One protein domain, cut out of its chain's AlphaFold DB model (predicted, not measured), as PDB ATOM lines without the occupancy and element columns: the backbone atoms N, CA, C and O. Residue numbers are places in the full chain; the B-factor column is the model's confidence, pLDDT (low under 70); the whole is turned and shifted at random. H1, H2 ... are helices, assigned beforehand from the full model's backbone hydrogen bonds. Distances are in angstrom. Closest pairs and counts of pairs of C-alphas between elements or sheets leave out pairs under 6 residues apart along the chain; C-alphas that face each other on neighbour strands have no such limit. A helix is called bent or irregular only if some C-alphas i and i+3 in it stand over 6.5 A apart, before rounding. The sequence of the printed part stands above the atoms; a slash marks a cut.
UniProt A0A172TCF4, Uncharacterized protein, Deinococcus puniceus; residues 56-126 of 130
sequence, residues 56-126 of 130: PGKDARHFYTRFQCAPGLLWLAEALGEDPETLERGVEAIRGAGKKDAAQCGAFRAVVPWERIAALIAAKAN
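AT A GLANCE: This is residues 56 to 126 of the 130 residues of an uncharacterized protein of Deinococcus puniceus (UniProt A0A172TCF4). Three helices, H2, H3 and H4, make an up-and-down bundle, each running against the one before it, and H2 sits in the middle of the whole as the helix with most helix partners. H5 packs on H2 and stays apart from H3, while H1 is more loosely attached, meeting H5 at its first residue, Trp 114, and opening away from that helix toward the two printed ends, where the C-alphas of Pro 56 and Asn 126 are 15.4 A apart. The printed part has 71 residues with five named helices, H1 to H5 in order along the chain, and no named strand, an all-helix domain. It is compact, with a radius of gyration of the C-alphas of 11.6 A, and spans 38 by 26 by 15 A.

HOW THE PARTS SIT: Start with H1, residues 56 to 66, and look across to H5, residues 114 to 125. The two only just touch, with 3 pairs of C-alphas within 8 A, and H5 does so with residue 114 alone: the closest C-alphas, of Arg 61 and Trp 114, are 6.1 A apart. They run opposite ways at a steep tilt of 50 degrees. H2, residues 70 to 80, is close to H1 but not clearly touching, with the C-alphas of Tyr 64 and Leu 73 closest at 7.9 A. H2 is the hub. It forms a hairpin with H3, residues 84 to 96, opposite ways at a shallow tilt of 5 degrees, with the C-alphas of Leu 74 and Leu 87 closest at 6.8 A. H3 forms a second hairpin with H4, residues 101 to 111; look at Ile 94 and Gln 104, whose C-alphas are the closest at 4.5 A. H4 touches H2 with the C-alphas of Ala 70 and Cys 105 closest at 4.7 A. H5 touches H2 with the C-alphas of Leu 80 and Leu 120 closest at 6.0 A. H1 and H3 are apart, as are H3 and H5, while H1 and H4 are near each other. In H2, H3, H4 and H5 every O i to N i+4 pair is within hydrogen-bond range; in H1 4 of 7 are.

IN THESE COORDINATES: Find C-alpha 56 at (58.450, -42.110, -12.840); from there H1 runs 16.3 A to C-alpha 66. H1 is only just irregular, with C-alphas 56 and 59 at 6.7 A. H2 measures 15.5 A from C-alpha 70 to C-alpha 80. At C-alpha 84, (38.549, -44.788, -29.922), begins H3, the longest helix by residues, 18.3 A to C-alpha 96. H4 measures 15.7 A, and H5 runs 16.2 A to C-alpha 125 at (58.229, -41.399, -25.750).

THE WHOLE: The C-alphas farthest apart, of Lys 99 and Asn 126, are 38.4 A from each other. The printed part has no cut, and its four links are tight. The mean pLDDT of the printed part is 75.4; look for values under 70 at residues 56 to 60, 62, 68, 99, 101 and 121 to 126.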
ATOM      1  N   PRO A  56      59.633 -42.494 -12.055       50.00
ATOM      2  CA  PRO A  56      58.450 -42.110 -12.840       50.00
ATOM      3  C   PRO A  56      57.151 -42.853 -12.455       50.00
ATOM      4  O   PRO A  56      56.059 -42.351 -12.707       50.00
ATOM      5  N   GLY A  57      57.236 -44.011 -11.791       46.72
ATOM      6  CA  GLY A  57      56.067 -44.835 -11.454       46.72
ATOM      7  C   GLY A  57      55.272 -44.432 -10.203       46.72
ATOM      8  O   GLY A  57      54.115 -44.832 -10.081       46.72
ATOM      9  N   LYS A  58      55.846 -43.669  -9.257       48.44
ATOM     10  CA  LYS A  58      55.185 -43.411  -7.958       48.44
ATOM     11  C   LYS A  58      54.272 -42.186  -7.957       48.44
ATOM     12  O   LYS A  58      53.186 -42.271  -7.389       48.44
ATOM     13  N   ASP A  59      54.643 -41.099  -8.628       63.03
ATOM     14  CA  ASP A  59      53.907 -39.828  -8.505       63.03
ATOM     15  C   ASP A  59      52.786 -39.678  -9.539       63.03
ATOM     16  O   ASP A  59      51.699 -39.195  -9.223       63.03
ATOM     17  N   ALA A  60      53.017 -40.134 -10.771       65.19
ATOM     18  CA  ALA A  60      52.042 -39.989 -11.846       65.19
ATOM     19  C   ALA A  60      50.837 -40.932 -11.658       65.19
ATOM     20  O   ALA A  60      49.692 -40.510 -11.823       65.19
ATOM     21  N   ARG A  61      51.075 -42.155 -11.159       71.94
ATOM     22  CA  ARG A  61      50.011 -43.074 -10.721       71.94
ATOM     23  C   ARG A  61      49.184 -42.492  -9.577       71.94
ATOM     24  O   ARG A  61      47.955 -42.583  -9.602       71.94
ATOM     25  N   HIS A  62      49.838 -41.892  -8.578       68.19
ATOM     26  CA  HIS A  62      49.144 -41.250  -7.459       68.19
ATOM     27  C   HIS A  62      48.260 -40.102  -7.939       68.19
ATOM     28  O   HIS A  62      47.106 -40.011  -7.523       68.19
ATOM     29  N   PHE A  63      48.758 -39.268  -8.851       71.62
ATOM     30  CA  PHE A  63      47.968 -38.189  -9.432       71.62
ATOM     31  C   PHE A  63      46.784 -38.720 -10.246       71.62
ATOM     32  O   PHE A  63      45.649 -38.330  -9.979       71.62
ATOM     33  N   TYR A  64      47.014 -39.669 -11.159       75.00
ATOM     34  CA  TYR A  64      45.955 -40.289 -11.962       75.00
ATOM     35  C   TYR A  64      44.838 -40.867 -11.086       75.00
ATOM     36  O   TYR A  64      43.652 -40.678 -11.357       75.00
ATOM     37  N   THR A  65      45.212 -41.498  -9.970       75.94
ATOM     38  CA  THR A  65      44.278 -42.062  -8.984       75.94
ATOM     39  C   THR A  65      43.524 -40.985  -8.193       75.94
ATOM     40  O   THR A  65      42.385 -41.204  -7.787       75.94
ATOM     41  N   ARG A  66      44.125 -39.809  -7.973       71.88
ATOM     42  CA  ARG A  66      43.553 -38.705  -7.178       71.88
ATOM     43  C   ARG A  66      42.818 -37.651  -8.006       71.88
ATOM     44  O   ARG A  66      42.100 -36.844  -7.426       71.88
ATOM     45  N   PHE A  67      42.968 -37.646  -9.325       74.12
ATOM     46  CA  PHE A  67      42.355 -36.655 -10.204       74.12
ATOM     47  C   PHE A  67      40.846 -36.899 -10.377       74.12
ATOM     48  O   PHE A  67      40.425 -37.835 -11.046       74.12
ATOM     49  N   GLN A  68      40.000 -36.087  -9.749       69.69
ATOM     50  CA  GLN A  68      38.548 -36.318  -9.690       69.69
ATOM     51  C   GLN A  68      37.759 -35.640 -10.823       69.69
ATOM     52  O   GLN A  68      36.603 -35.280 -10.639       69.69
ATOM     53  N   CYS A  69      38.367 -35.467 -11.997       74.88
ATOM     54  CA  CYS A  69      37.697 -34.901 -13.164       74.88
ATOM     55  C   CYS A  69      37.673 -35.932 -14.298       74.88
ATOM     56  O   CYS A  69      38.673 -36.135 -14.981       74.88
ATOM     57  N   ALA A  70      36.527 -36.591 -14.488       72.56
ATOM     58  CA  ALA A  70      36.364 -37.630 -15.505       72.56
ATOM     59  C   ALA A  70      36.586 -37.110 -16.944       72.56
ATOM     60  O   ALA A  70      37.337 -37.764 -17.668       72.56
ATOM     61  N   PRO A  71      36.077 -35.920 -17.339       71.00
ATOM     62  CA  PRO A  71      36.370 -35.356 -18.662       71.00
ATOM     63  C   PRO A  71      37.867 -35.119 -18.897       71.00
ATOM     64  O   PRO A  71      38.384 -35.399 -19.973       71.00
ATOM     65  N   GLY A  72      38.605 -34.683 -17.870       72.12
ATOM     66  CA  GLY A  72      40.052 -34.492 -17.987       72.12
ATOM     67  C   GLY A  72      40.843 -35.805 -18.106       72.12
ATOM     68  O   GLY A  72      41.903 -35.812 -18.729       72.12
ATOM     69  N   LEU A  73      40.342 -36.915 -17.546       77.25
ATOM     70  CA  LEU A  73      40.940 -38.245 -17.743       77.25
ATOM     71  C   LEU A  73      40.685 -38.771 -19.159       77.25
ATOM     72  O   LEU A  73      41.604 -39.316 -19.768       77.25
ATOM     73  N   LEU A  74      39.467 -38.574 -19.673       80.06
ATOM     74  CA  LEU A  74      39.097 -38.921 -21.045       80.06
ATOM     75  C   LEU A  74      39.986 -38.180 -22.045       80.06
ATOM     76  O   LEU A  74      40.634 -38.814 -22.874       80.06
ATOM     77  N   TRP A  75      40.103 -36.861 -21.877       78.00
ATOM     78  CA  TRP A  75      40.968 -36.023 -22.699       78.00
ATOM     79  C   TRP A  75      42.423 -36.499 -22.673       78.00
ATOM     80  O   TRP A  75      43.081 -36.539 -23.704       78.00
ATOM     81  N   LEU A  76      42.946 -36.881 -21.500       75.12
ATOM     82  CA  LEU A  76      44.322 -37.370 -21.386       75.12
ATOM     83  C   LEU A  76      44.532 -38.652 -22.198       75.12
ATOM     84  O   LEU A  76      45.551 -38.777 -22.876       75.12
ATOM     85  N   ALA A  77      43.594 -39.595 -22.122       80.69
ATOM     86  CA  ALA A  77      43.667 -40.844 -22.870       80.69
ATOM     87  C   ALA A  77      43.580 -40.597 -24.387       80.69
ATOM     88  O   ALA A  77      44.425 -41.084 -25.138       80.69
ATOM     89  N   GLU A  78      42.627 -39.777 -24.832       78.56
ATOM     90  CA  GLU A  78      42.437 -39.428 -26.247       78.56
ATOM     91  C   GLU A  78      43.653 -38.662 -26.802       78.56
ATOM     92  O   GLU A  78      44.193 -39.011 -27.855       78.56
ATOM     93  N   ALA A  79      44.211 -37.724 -26.033       74.00
ATOM     94  CA  ALA A  79      45.428 -37.004 -26.393       74.00
ATOM     95  C   ALA A  79      46.633 -37.959 -26.514       74.00
ATOM     96  O   ALA A  79      47.439 -37.862 -27.443       74.00
ATOM     97  N   LEU A  80      46.754 -38.936 -25.616       72.56
ATOM     98  CA  LEU A  80      47.808 -39.949 -25.686       72.56
ATOM     99  C   LEU A  80      47.643 -40.924 -26.865       72.56
ATOM    100  O   LEU A  80      48.582 -41.665 -27.158       72.56
ATOM    101  N   GLY A  81      46.532 -40.860 -27.603       76.31
ATOM    102  CA  GLY A  81      46.247 -41.721 -28.748       76.31
ATOM    103  C   GLY A  81      45.709 -43.083 -28.334       76.31
ATOM    104  O   GLY A  81      46.046 -44.082 -28.964       76.31
ATOM    105  N   GLU A  82      44.936 -43.130 -27.248       82.75
ATOM    106  CA  GLU A  82      44.152 -44.309 -26.893       82.75
ATOM    107  C   GLU A  82      43.198 -44.696 -28.028       82.75
ATOM    108  O   GLU A  82      42.781 -43.864 -28.836       82.75
ATOM    109  N   ASP A  83      42.855 -45.977 -28.071       84.12
ATOM    110  CA  ASP A  83      41.929 -46.500 -29.058       84.12
ATOM    111  C   ASP A  83      40.514 -45.885 -28.894       84.12
ATOM    112  O   ASP A  83      39.985 -45.863 -27.775       84.12
ATOM    113  N   PRO A  84      39.877 -45.398 -29.980       79.44
ATOM    114  CA  PRO A  84      38.549 -44.788 -29.922       79.44
ATOM    115  C   PRO A  84      37.470 -45.676 -29.294       79.44
ATOM    116  O   PRO A  84      36.642 -45.170 -28.539       79.44
ATOM    117  N   GLU A  85      37.503 -46.994 -29.517       84.38
ATOM    118  CA  GLU A  85      36.536 -47.928 -28.924       84.38
ATOM    119  C   GLU A  85      36.706 -47.986 -27.398       84.38
ATOM    120  O   GLU A  85      35.739 -48.031 -26.634       84.38
ATOM    121  N   THR A  86      37.950 -47.914 -26.920       85.88
ATOM    122  CA  THR A  86      38.254 -47.854 -25.483       85.88
ATOM    123  C   THR A  86      37.772 -46.543 -24.856       85.88
ATOM    124  O   THR A  86      37.246 -46.550 -23.738       85.88
ATOM    125  N   LEU A  87      37.893 -45.425 -25.574       83.88
ATOM    126  CA  LEU A  87      37.389 -44.122 -25.134       83.88
ATOM    127  C   LEU A  87      35.861 -44.097 -25.066       83.88
ATOM    128  O   LEU A  87      35.310 -43.654 -24.058       83.88
ATOM    129  N   GLU A  88      35.178 -44.637 -26.074       83.69
ATOM    130  CA  GLU A  88      33.720 -44.777 -26.083       83.69
ATOM    131  C   GLU A  88      33.235 -45.653 -24.924       83.69
ATOM    132  O   GLU A  88      32.324 -45.270 -24.190       83.69
ATOM    133  N   ARG A  89      33.908 -46.778 -24.656       85.94
ATOM    134  CA  ARG A  89      33.621 -47.602 -23.469       85.94
ATOM    135  C   ARG A  89      33.832 -46.837 -22.164       85.94
ATOM    136  O   ARG A  89      33.071 -47.028 -21.215       85.94
ATOM    137  N   GLY A  90      34.844 -45.973 -22.101       86.00
ATOM    138  CA  GLY A  90      35.091 -45.091 -20.962       86.00
ATOM    139  C   GLY A  90      33.959 -44.084 -20.757       86.00
ATOM    140  O   GLY A  90      33.503 -43.893 -19.628       86.00
ATOM    141  N   VAL A  91      33.462 -43.491 -21.842       81.75
ATOM    142  CA  VAL A  91      32.300 -42.592 -21.855       81.75
ATOM    143  C   VAL A  91      31.039 -43.309 -21.369       81.75
ATOM    144  O   VAL A  91      30.349 -42.799 -20.483       81.75
ATOM    145  N   GLU A  92      30.762 -44.513 -21.866       85.12
ATOM    146  CA  GLU A  92      29.619 -45.316 -21.414       85.12
ATOM    147  C   GLU A  92      29.731 -45.701 -19.934       85.12
ATOM    148  O   GLU A  92      28.749 -45.639 -19.193       85.12
ATOM    149  N   ALA A  93      30.936 -46.021 -19.458       85.19
ATOM    150  CA  ALA A  93      31.173 -46.291 -18.044       85.19
ATOM    151  C   ALA A  93      30.915 -45.048 -17.172       85.19
ATOM    152  O   ALA A  93      30.292 -45.155 -16.113       85.19
ATOM    153  N   ILE A  94      31.333 -43.858 -17.624       82.25
ATOM    154  CA  ILE A  94      31.028 -42.584 -16.956       82.25
ATOM    155  C   ILE A  94      29.512 -42.352 -16.910       82.25
ATOM    156  O   ILE A  94      28.982 -42.015 -15.848       82.25
ATOM    157  N   ARG A  95      28.803 -42.573 -18.026       79.44
ATOM    158  CA  ARG A  95      27.337 -42.452 -18.113       79.44
ATOM    159  C   ARG A  95      26.633 -43.401 -17.142       79.44
ATOM    160  O   ARG A  95      25.752 -42.975 -16.394       79.44
ATOM    161  N   GLY A  96      27.062 -44.662 -17.093       80.12
ATOM    162  CA  GLY A  96      26.513 -45.685 -16.200       80.12
ATOM    163  C   GLY A  96      26.772 -45.431 -14.709       80.12
ATOM    164  O   GLY A  96      26.008 -45.897 -13.865       80.12
ATOM    165  N   ALA A  97      27.806 -44.659 -14.360       79.00
ATOM    166  CA  ALA A  97      28.180 -44.364 -12.973       79.00
ATOM    167  C   ALA A  97      27.302 -43.297 -12.283       79.00
ATOM    168  O   ALA A  97      27.418 -43.075 -11.073       79.00
ATOM    169  N   GLY A  98      26.413 -42.630 -13.027       73.00
ATOM    170  CA  GLY A  98      25.493 -41.622 -12.499       73.00
ATOM    171  C   GLY A  98      26.137 -40.245 -12.283       73.00
ATOM    172  O   GLY A  98      27.065 -39.856 -12.983       73.00
ATOM    173  N   LYS A  99      25.613 -39.462 -11.327       67.19
ATOM    174  CA  LYS A  99      25.923 -38.019 -11.166       67.19
ATOM    175  C   LYS A  99      27.081 -37.687 -10.212       67.19
ATOM    176  O   LYS A  99      27.304 -36.518  -9.924       67.19
ATOM    177  N   LYS A 100      27.755 -38.687  -9.632       72.75
ATOM    178  CA  LYS A 100      28.831 -38.453  -8.654       72.75
ATOM    179  C   LYS A 100      30.186 -38.454  -9.356       72.75
ATOM    180  O   LYS A 100      30.616 -39.506  -9.818       72.75
ATOM    181  N   ASP A 101      30.900 -37.334  -9.313       67.69
ATOM    182  CA  ASP A 101      32.211 -37.157  -9.962       67.69
ATOM    183  C   ASP A 101      33.226 -38.247  -9.573       67.69
ATOM    184  O   ASP A 101      33.942 -38.790 -10.414       67.69
ATOM    185  N   ALA A 102      33.249 -38.647  -8.296       72.19
ATOM    186  CA  ALA A 102      34.120 -39.722  -7.820       72.19
ATOM    187  C   ALA A 102      33.768 -41.094  -8.429       72.19
ATOM    188  O   ALA A 102      34.671 -41.876  -8.734       72.19
ATOM    189  N   ALA A 103      32.476 -41.377  -8.626       77.25
ATOM    190  CA  ALA A 103      32.007 -42.617  -9.240       77.25
ATOM    191  C   ALA A 103      32.310 -42.632 -10.743       77.25
ATOM    192  O   ALA A 103      32.806 -43.632 -11.249       77.25
ATOM    193  N   GLN A 104      32.112 -41.503 -11.427       79.25
ATOM    194  CA  GLN A 104      32.462 -41.323 -12.837       79.25
ATOM    195  C   GLN A 104      33.960 -41.522 -13.085       79.25
ATOM    196  O   GLN A 104      34.350 -42.266 -13.980       79.25
ATOM    197  N   CYS A 105      34.815 -40.930 -12.247       77.81
ATOM    198  CA  CYS A 105      36.259 -41.136 -12.347       77.81
ATOM    199  C   CYS A 105      36.652 -42.586 -12.051       77.81
ATOM    200  O   CYS A 105      37.546 -43.122 -12.696       77.81
ATOM    201  N   GLY A 106      36.016 -43.228 -11.066       81.75
ATOM    202  CA  GLY A 106      36.239 -44.644 -10.772       81.75
ATOM    203  C   GLY A 106      35.859 -45.548 -11.946       81.75
ATOM    204  O   GLY A 106      36.636 -46.424 -12.313       81.75
ATOM    205  N   ALA A 107      34.711 -45.286 -12.570       85.56
ATOM    206  CA  ALA A 107      34.220 -46.034 -13.718       85.56
ATOM    207  C   ALA A 107      35.114 -45.855 -14.951       85.56
ATOM    208  O   ALA A 107      35.483 -46.842 -15.580       85.56
ATOM    209  N   PHE A 108      35.557 -44.626 -15.239       86.25
ATOM    210  CA  PHE A 108      36.518 -44.387 -16.317       86.25
ATOM    211  C   PHE A 108      37.843 -45.118 -16.072       86.25
ATOM    212  O   PHE A 108      38.344 -45.803 -16.958       86.25
ATOM    213  N   ARG A 109      38.388 -45.053 -14.850       86.38
ATOM    214  CA  ARG A 109      39.639 -45.751 -14.494       86.38
ATOM    215  C   ARG A 109      39.538 -47.272 -14.564       86.38
ATOM    216  O   ARG A 109      40.564 -47.927 -14.720       86.38
ATOM    217  N   ALA A 110      38.340 -47.830 -14.415       87.19
ATOM    218  CA  ALA A 110      38.118 -49.260 -14.593       87.19
ATOM    219  C   ALA A 110      38.262 -49.680 -16.067       87.19
ATOM    220  O   ALA A 110      38.680 -50.802 -16.338       87.19
ATOM    221  N   VAL A 111      37.949 -48.779 -17.005       88.44
ATOM    222  CA  VAL A 111      38.137 -48.993 -18.448       88.44
ATOM    223  C   VAL A 111      39.563 -48.653 -18.872       88.44
ATOM    224  O   VAL A 111      40.199 -49.431 -19.579       88.44
ATOM    225  N   VAL A 112      40.082 -47.518 -18.404       85.88
ATOM    226  CA  VAL A 112      41.423 -47.019 -18.716       85.88
ATOM    227  C   VAL A 112      42.240 -46.957 -17.422       85.88
ATOM    228  O   VAL A 112      42.249 -45.933 -16.729       85.88
ATOM    229  N   PRO A 113      42.912 -48.050 -17.030       86.81
ATOM    230  CA  PRO A 113      43.747 -48.053 -15.838       86.81
ATOM    231  C   PRO A 113      45.057 -47.285 -16.074       86.81
ATOM    232  O   PRO A 113      45.456 -47.008 -17.207       86.81
ATOM    233  N   TRP A 114      45.765 -46.951 -14.990       81.94
ATOM    234  CA  TRP A 114      47.043 -46.228 -15.069       81.94
ATOM    235  C   TRP A 114      48.066 -46.948 -15.954       81.94
ATOM    236  O   TRP A 114      48.812 -46.315 -16.692       81.94
ATOM    237  N   GLU A 115      48.091 -48.273 -15.892       80.31
ATOM    238  CA  GLU A 115      48.992 -49.137 -16.647       80.31
ATOM    239  C   GLU A 115      48.837 -48.915 -18.158       80.31
ATOM    240  O   GLU A 115      49.829 -48.913 -18.887       80.31
ATOM    241  N   ARG A 116      47.612 -48.636 -18.620       82.81
ATOM    242  CA  ARG A 116      47.333 -48.322 -20.020       82.81
ATOM    243  C   ARG A 116      47.869 -46.945 -20.409       82.81
ATOM    244  O   ARG A 116      48.578 -46.822 -21.402       82.81
ATOM    245  N   ILE A 117      47.618 -45.938 -19.575       79.25
ATOM    246  CA  ILE A 117      48.161 -44.582 -19.746       79.25
ATOM    247  C   ILE A 117      49.694 -44.602 -19.766       79.25
ATOM    248  O   ILE A 117      50.314 -43.983 -20.626       79.25
ATOM    249  N   ALA A 118      50.318 -45.359 -18.863       75.31
ATOM    250  CA  ALA A 118      51.766 -45.525 -18.813       75.31
ATOM    251  C   ALA A 118      52.315 -46.178 -20.092       75.31
ATOM    252  O   ALA A 118      53.346 -45.737 -20.600       75.31
ATOM    253  N   ALA A 119      51.618 -47.178 -20.640       73.44
ATOM    254  CA  ALA A 119      51.989 -47.809 -21.904       73.44
ATOM    255  C   ALA A 119      51.897 -46.833 -23.089       73.44
ATOM    256  O   ALA A 119      52.824 -46.770 -23.893       73.44
ATOM    257  N   LEU A 120      50.834 -46.023 -23.169       73.25
ATOM    258  CA  LEU A 120      50.699 -44.996 -24.207       73.25
ATOM    259  C   LEU A 120      51.789 -43.925 -24.107       73.25
ATOM    260  O   LEU A 120      52.355 -43.520 -25.121       73.25
ATOM    261  N   ILE A 121      52.124 -43.492 -22.889       69.75
ATOM    262  CA  ILE A 121      53.226 -42.553 -22.648       69.75
ATOM    263  C   ILE A 121      54.548 -43.157 -23.130       69.75
ATOM    264  O   ILE A 121      55.299 -42.480 -23.828       69.75
ATOM    265  N   ALA A 122      54.827 -44.419 -22.794       66.50
ATOM    266  CA  ALA A 122      56.041 -45.102 -23.231       66.50
ATOM    267  C   ALA A 122      56.105 -45.240 -24.762       66.50
ATOM    268  O   ALA A 122      57.141 -44.948 -25.355       66.50
ATOM    269  N   ALA A 123      54.991 -45.598 -25.406       65.12
ATOM    270  CA  ALA A 123      54.886 -45.688 -26.862       65.12
ATOM    271  C   ALA A 123      55.104 -44.328 -27.549       65.12
ATOM    272  O   ALA A 123      55.777 -44.241 -28.569       65.12
ATOM    273  N   LYS A 124      54.585 -43.243 -26.966       61.97
ATOM    274  CA  LYS A 124      54.802 -41.871 -27.449       61.97
ATOM    275  C   LYS A 124      56.238 -41.387 -27.222       61.97
ATOM    276  O   LYS A 124      56.745 -40.622 -28.036       61.97
ATOM    277  N   ALA A 125      56.868 -41.789 -26.117       56.69
ATOM    278  CA  ALA A 125      58.229 -41.399 -25.750       56.69
ATOM    279  C   ALA A 125      59.309 -42.110 -26.579       56.69
ATOM    280  O   ALA A 125      60.421 -41.594 -26.660       56.69
ATOM    281  N   ASN A 126      58.982 -43.241 -27.210       49.22
ATOM    282  CA  ASN A 126      59.883 -43.973 -28.092       49.22
ATOM    283  C   ASN A 126      59.364 -43.967 -29.545       49.22
ATOM    284  O   ASN A 126      58.835 -44.974 -30.011       49.22
TER     285      ASN A 126